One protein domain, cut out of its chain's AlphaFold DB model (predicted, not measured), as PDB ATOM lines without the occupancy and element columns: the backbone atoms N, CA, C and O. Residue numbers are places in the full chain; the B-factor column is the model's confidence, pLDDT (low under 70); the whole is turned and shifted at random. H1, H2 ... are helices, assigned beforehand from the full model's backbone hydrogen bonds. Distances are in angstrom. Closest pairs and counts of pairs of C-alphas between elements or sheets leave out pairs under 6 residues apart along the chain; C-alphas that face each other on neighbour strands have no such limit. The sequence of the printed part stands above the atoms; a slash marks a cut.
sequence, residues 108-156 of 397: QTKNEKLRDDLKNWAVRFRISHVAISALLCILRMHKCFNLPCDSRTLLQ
ATOM      1  N   GLN A 108      29.251 117.298 103.363       56.56
ATOM      2  CA  GLN A 108      30.175 118.435 103.256       56.56
ATOM      3  C   GLN A 108      29.872 119.538 104.286       56.56
ATOM      4  O   GLN A 108      30.732 119.873 105.102       56.56
ATOM      5  N   THR A 109      28.624 120.013 104.342       67.62
ATOM      6  CA  THR A 109      28.187 121.147 105.185       67.62
ATOM      7  C   THR A 109      28.451 120.931 106.681       67.62
ATOM      8  O   THR A 109      28.733 121.873 107.423       67.62
ATOM      9  N   LYS A 110      28.395 119.674 107.147       75.44
ATOM     10  CA  LYS A 110      28.683 119.298 108.544       75.44
ATOM     11  C   LYS A 110      30.169 119.439 108.894       75.44
ATOM     12  O   LYS A 110      30.497 119.841 110.007       75.44
ATOM     13  N   ASN A 111      31.062 119.137 107.948       79.94
ATOM     14  CA  ASN A 111      32.509 119.279 108.127       79.94
ATOM     15  C   ASN A 111      32.947 120.748 108.087       79.94
ATOM     16  O   ASN A 111      33.829 121.146 108.845       79.94
ATOM     17  N   GLU A 112      32.317 121.563 107.242       84.69
ATOM     18  CA  GLU A 112      32.571 123.006 107.167       84.69
ATOM     19  C   GLU A 112      32.180 123.697 108.478       84.69
ATOM     20  O   GLU A 112      33.034 124.327 109.104       84.69
ATOM     21  N   LYS A 113      30.964 123.450 108.989       88.25
ATOM     22  CA  LYS A 113      30.544 123.978 110.297       88.25
ATOM     23  C   LYS A 113      31.485 123.562 111.438       88.25
ATOM     24  O   LYS A 113      31.872 124.406 112.241       88.25
ATOM     25  N   LEU A 114      31.910 122.293 111.490       89.50
ATOM     26  CA  LEU A 114      32.856 121.816 112.508       89.50
ATOM     27  C   LEU A 114      34.206 122.555 112.449       89.50
ATOM     28  O   LEU A 114      34.804 122.824 113.492       89.50
ATOM     29  N   ARG A 115      34.696 122.898 111.250       90.38
ATOM     30  CA  ARG A 115      35.933 123.681 111.091       90.38
ATOM     31  C   ARG A 115      35.780 125.091 111.646       90.38
ATOM     32  O   ARG A 115      36.693 125.554 112.328       90.38
ATOM     33  N   ASP A 116      34.647 125.740 111.398       90.56
ATOM     34  CA  ASP A 116      34.372 127.082 111.919       90.56
ATOM     35  C   ASP A 116      34.143 127.078 113.437       90.56
ATOM     36  O   ASP A 116      34.685 127.936 114.135       90.56
ATOM     37  N   ASP A 117      33.444 126.078 113.981       92.25
ATOM     38  CA  ASP A 117      33.281 125.900 115.431       92.25
ATOM     39  C   ASP A 117      34.645 125.672 116.125       92.25
ATOM     40  O   ASP A 117      34.953 126.335 117.121       92.25
ATOM     41  N   LEU A 118      35.520 124.822 115.562       92.94
ATOM     42  CA  LEU A 118      36.890 124.607 116.060       92.94
ATOM     43  C   LEU A 118      37.772 125.863 115.940       92.94
ATOM     44  O   LEU A 118      38.536 126.167 116.860       92.94
ATOM     45  N   LYS A 119      37.665 126.610 114.834       92.75
ATOM     46  CA  LYS A 119      38.380 127.878 114.610       92.75
ATOM     47  C   LYS A 119      37.949 128.939 115.628       92.75
ATOM     48  O   LYS A 119      38.802 129.554 116.271       92.75
ATOM     49  N   ASN A 120      36.643 129.106 115.829       92.19
ATOM     50  CA  ASN A 120      36.080 130.047 116.796       92.19
ATOM     51  C   ASN A 120      36.446 129.672 118.239       92.19
ATOM     52  O   ASN A 120      36.830 130.548 119.014       92.19
ATOM     53  N   TRP A 121      36.402 128.383 118.596       95.50
ATOM     54  CA  TRP A 121      36.883 127.883 119.889       95.50
ATOM     55  C   TRP A 121      38.367 128.212 120.112       95.50
ATOM     56  O   TRP A 121      38.715 128.838 121.117       95.50
ATOM     57  N   ALA A 122      39.230 127.871 119.153       94.12
ATOM     58  CA  ALA A 122      40.671 128.093 119.246       94.12
ATOM     59  C   ALA A 122      41.028 129.578 119.451       94.12
ATOM     60  O   ALA A 122      41.838 129.904 120.325       94.12
ATOM     61  N   VAL A 123      40.385 130.481 118.700       91.38
ATOM     62  CA  VAL A 123      40.570 131.937 118.832       91.38
ATOM     63  C   VAL A 123      40.022 132.451 120.168       91.38
ATOM     64  O   VAL A 123      40.730 133.168 120.881       91.38
ATOM     65  N   ARG A 124      38.793 132.063 120.543       92.38
ATOM     66  CA  ARG A 124      38.110 132.519 121.769       92.38
ATOM     67  C   ARG A 124      38.880 132.163 123.037       92.38
ATOM     68  O   ARG A 124      38.988 132.998 123.931       92.38
ATOM     69  N   PHE A 125      39.417 130.947 123.109       92.31
ATOM     70  CA  PHE A 125      40.147 130.448 124.279       92.31
ATOM     71  C   PHE A 125      41.674 130.612 124.170       92.31
ATOM     72  O   PHE A 125      42.393 130.156 125.054       92.31
ATOM     73  N   ARG A 126      42.175 131.288 123.119       88.38
ATOM     74  CA  ARG A 126      43.611 131.552 122.878       88.38
ATOM     75  C   ARG A 126      44.476 130.280 122.943       88.38
ATOM     76  O   ARG A 126      45.580 130.292 123.485       88.38
ATOM     77  N   ILE A 127      43.960 129.183 122.389       94.44
ATOM     78  CA  ILE A 127      44.623 127.872 122.402       94.44
ATOM     79  C   ILE A 127      45.920 127.941 121.580       94.44
ATOM     80  O   ILE A 127      45.969 128.577 120.528       94.44
ATOM     81  N   SER A 128      46.989 127.291 122.050       92.44
ATOM     82  CA  SER A 128      48.276 127.314 121.350       92.44
ATOM     83  C   SER A 128      48.227 126.525 120.036       92.44
ATOM     84  O   SER A 128      47.603 125.467 119.953       92.44
ATOM     85  N   HIS A 129      48.955 126.994 119.018       90.50
ATOM     86  CA  HIS A 129      49.092 126.302 117.729       90.50
ATOM     87  C   HIS A 129      49.510 124.829 117.882       90.50
ATOM     88  O   HIS A 129      48.989 123.966 117.184       90.50
ATOM     89  N   VAL A 130      50.385 124.522 118.848       92.44
ATOM     90  CA  VAL A 130      50.820 123.150 119.157       92.44
ATOM     91  C   VAL A 130      49.650 122.285 119.638       92.44
ATOM     92  O   VAL A 130      49.466 121.180 119.133       92.44
ATOM     93  N   ALA A 131      48.826 122.787 120.565       92.44
ATOM     94  CA  ALA A 131      47.661 122.056 121.065       92.44
ATOM     95  C   ALA A 131      46.569 121.898 119.992       92.44
ATOM     96  O   ALA A 131      45.950 120.838 119.906       92.44
ATOM     97  N   ILE A 132      46.374 122.905 119.132       94.56
ATOM     98  CA  ILE A 132      45.445 122.827 117.992       94.56
ATOM     99  C   ILE A 132      45.913 121.756 116.997       94.56
ATOM    100  O   ILE A 132      45.121 120.894 116.630       94.56
ATOM    101  N   SER A 133      47.186 121.759 116.584       92.62
ATOM    102  CA  SER A 133      47.714 120.741 115.662       92.62
ATOM    103  C   SER A 133      47.699 119.334 116.277       92.62
ATOM    104  O   SER A 133      47.378 118.374 115.583       92.62
ATOM    105  N   ALA A 134      47.954 119.189 117.583       93.38
ATOM    106  CA  ALA A 134      47.815 117.904 118.277       93.38
ATOM    107  C   ALA A 134      46.359 117.392 118.269       93.38
ATOM    108  O   ALA A 134      46.119 116.229 117.939       93.38
ATOM    109  N   LEU A 135      45.383 118.262 118.556       93.88
ATOM    110  CA  LEU A 135      43.955 117.940 118.464       93.88
ATOM    111  C   LEU A 135      43.546 117.571 117.027       93.88
ATOM    112  O   LEU A 135      42.839 116.587 116.824       93.88
ATOM    113  N   LEU A 136      44.022 118.316 116.025       91.88
ATOM    114  CA  LEU A 136      43.769 118.027 114.611       91.88
ATOM    115  C   LEU A 136      44.353 116.674 114.186       91.88
ATOM    116  O   LEU A 136      43.684 115.933 113.469       91.88
ATOM    117  N   CYS A 137      45.549 116.307 114.655       90.69
ATOM    118  CA  CYS A 137      46.112 114.975 114.427       90.69
ATOM    119  C   CYS A 137      45.214 113.862 114.987       90.69
ATOM    120  O   CYS A 137      44.961 112.897 114.269       90.69
ATOM    121  N   ILE A 138      44.690 114.015 116.211       91.31
ATOM    122  CA  ILE A 138      43.771 113.044 116.830       91.31
ATOM    123  C   ILE A 138      42.460 112.955 116.034       91.31
ATOM    124  O   ILE A 138      42.056 111.867 115.629       91.31
ATOM    125  N   LEU A 139      41.814 114.090 115.743       88.50
ATOM    126  CA  LEU A 139      40.541 114.105 115.014       88.50
ATOM    127  C   LEU A 139      40.674 113.483 113.612       88.50
ATOM    128  O   LEU A 139      39.801 112.724 113.194       88.50
ATOM    129  N   ARG A 140      41.794 113.711 112.913       87.88
ATOM    130  CA  ARG A 140      42.075 113.117 111.590       87.88
ATOM    131  C   ARG A 140      42.290 111.598 111.604       87.88
ATOM    132  O   ARG A 140      42.336 111.004 110.529       87.88
ATOM    133  N   MET A 141      42.389 110.950 112.769       86.12
ATOM    134  CA  MET A 141      42.367 109.481 112.856       86.12
ATOM    135  C   MET A 141      40.969 108.902 112.574       86.12
ATOM    136  O   MET A 141      40.848 107.731 112.211       86.12
ATOM    137  N   HIS A 142      39.909 109.711 112.692       85.56
ATOM    138  CA  HIS A 142      38.533 109.293 112.440       85.56
ATOM    139  C   HIS A 142      38.096 109.669 111.015       85.56
ATOM    140  O   HIS A 142      38.060 110.840 110.643       85.56
ATOM    141  N   LYS A 143      37.682 108.670 110.221       78.25
ATOM    142  CA  LYS A 143      37.300 108.829 108.798       78.25
ATOM    143  C   LYS A 143      36.120 109.784 108.536       78.25
ATOM    144  O   LYS A 143      35.865 110.120 107.386       78.25
ATOM    145  N   CYS A 144      35.386 110.193 109.569       82.19
ATOM    146  CA  CYS A 144      34.256 111.117 109.473       82.19
ATOM    147  C   CYS A 144      34.657 112.604 109.396       82.19
ATOM    148  O   CYS A 144      33.803 113.424 109.053       82.19
ATOM    149  N   PHE A 145      35.917 112.957 109.690       80.88
ATOM    150  CA  PHE A 145      36.370 114.347 109.790       80.88
ATOM    151  C   PHE A 145      37.361 114.736 108.682       80.88
ATOM    152  O   PHE A 145      38.510 114.294 108.659       80.88
ATOM    153  N   ASN A 146      36.944 115.641 107.792       83.44
ATOM    154  CA  ASN A 146      37.806 116.251 106.779       83.44
ATOM    155  C   ASN A 146      38.436 117.547 107.323       83.44
ATOM    156  O   ASN A 146      37.953 118.655 107.077       83.44
ATOM    157  N   LEU A 147      39.497 117.388 108.119       86.12
ATOM    158  CA  LEU A 147      40.188 118.477 108.814       86.12
ATOM    159  C   LEU A 147      41.649 118.636 108.341       86.12
ATOM    160  O   LEU A 147      42.307 117.641 108.012       86.12
ATOM    161  N   PRO A 148      42.189 119.871 108.331       85.44
ATOM    162  CA  PRO A 148      43.598 120.116 108.026       85.44
ATOM    163  C   PRO A 148      44.518 119.573 109.127       85.44
ATOM    164  O   PRO A 148      44.110 119.451 110.276       85.44
ATOM    165  N   CYS A 149      45.776 119.278 108.793       83.19
ATOM    166  CA  CYS A 149      46.759 118.792 109.771       83.19
ATOM    167  C   CYS A 149      47.322 119.906 110.676       83.19
ATOM    168  O   CYS A 149      47.652 119.655 111.829       83.19
ATOM    169  N   ASP A 150      47.432 121.135 110.159       86.00
ATOM    170  CA  ASP A 150      48.044 122.262 110.870       86.00
ATOM    171  C   ASP A 150      46.992 123.280 111.333       86.00
ATOM    172  O   ASP A 150      46.152 123.752 110.557       86.00
ATOM    173  N   SER A 151      47.118 123.680 112.598       90.44
ATOM    174  CA  SER A 151      46.552 124.890 113.192       90.44
ATOM    175  C   SER A 151      46.524 126.114 112.264       90.44
ATOM    176  O   SER A 151      45.497 126.784 112.187       90.44
ATOM    177  N   ARG A 152      47.602 126.398 111.519       87.38
ATOM    178  CA  ARG A 152      47.704 127.543 110.598       87.38
ATOM    179  C   ARG A 152      46.678 127.450 109.469       87.38
ATOM    180  O   ARG A 152      46.070 128.450 109.099       87.38
ATOM    181  N   THR A 153      46.461 126.243 108.951       88.88
ATOM    182  CA  THR A 153      45.505 125.955 107.876       88.88
ATOM    183  C   THR A 153      44.062 125.920 108.390       88.88
ATOM    184  O   THR A 153      43.159 126.326 107.662       88.88
ATOM    185  N   LEU A 154      43.828 125.500 109.641       88.69
ATOM    186  CA  LEU A 154      42.515 125.630 110.293       88.69
ATOM    187  C   LEU A 154      42.145 127.103 110.519       88.69
ATOM    188  O   LEU A 154      41.055 127.536 110.154       88.69
ATOM    189  N   LEU A 155      43.063 127.868 111.112       88.31
ATOM    190  CA  LEU A 155      42.855 129.272 111.468       88.31
ATOM    191  C   LEU A 155      42.885 130.214 110.255       88.31
ATOM    192  O   LEU A 155      42.455 131.358 110.381       88.31
ATOM    193  N   GLN A 156      43.371 129.740 109.100       83.19
ATOM    194  CA  GLN A 156      43.671 130.544 107.907       83.19
ATOM    195  C   GLN A 156      44.642 131.696 108.223       83.19
ATOM    196  O   GLN A 156      44.487 132.811 107.730       83.19
TER     197      GLN A 156
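This is residues 108 to 156 of the 397 residues of an uncharacterized protein of Araneus ventricosus (UniProt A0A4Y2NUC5). Two helices, H1 and the shorter H2, run opposite ways loosely side by side, and a very short third helix, H3, sits over the gap between them on one side. After H2 the chain folds back through residues 140 to 150 to bring H3 there. The printed part has 49 residues with three named helices, in the order H1, H2, H3, and no named strand; its class is all helix. It is compact, with a radius of gyration of the C-alphas of 10.0 A, and rounded, spanning 26 by 19 by 15 A.

Start with H1, residues 108 to 124, and go on to H2, residues 129 to 139. They are close but not clearly touching: their closest C-alphas, those of Ala 122 and Ile 132, are 7.2 A apart. You will find them running opposite ways at a shallow tilt of 30 degrees. Then look at H3, residues 151 to 155, which touches H2; their closest C-alphas, those of Ser 133 and Ser 151, are 5.0 A apart. H3 only just touches H1, with 3 pairs of C-alphas within 8 A, and H1 touches it with residues 115 to 119 alone; the closest C-alphas are those of Lys 119 and Leu 155, 5.6 A apart. In H1, H2 and H3 every O i to N i+4 pair is within hydrogen-bond range.

Find C-alpha 108 at (30.175, 118.435, 103.256); from there H1 runs 24.6 A to C-alpha 124. H2 begins at C-alpha 129, at (49.092, 126.302, 117.729), and runs 15.1 A to C-alpha 139. H3 runs 6.0 A from C-alpha 151 to C-alpha 155, at (42.855, 129.272, 111.468).

The two C-alphas farthest apart, those of Arg 126 and Lys 143, are 27.5 A apart. The printed part has no cut. The link from H1 to H2 is tight, with 4 residues, and that from H2 to H3 is long, with 11. The mean pLDDT of the printed part is 87.7; look for values under 70 at residues 108 to 109.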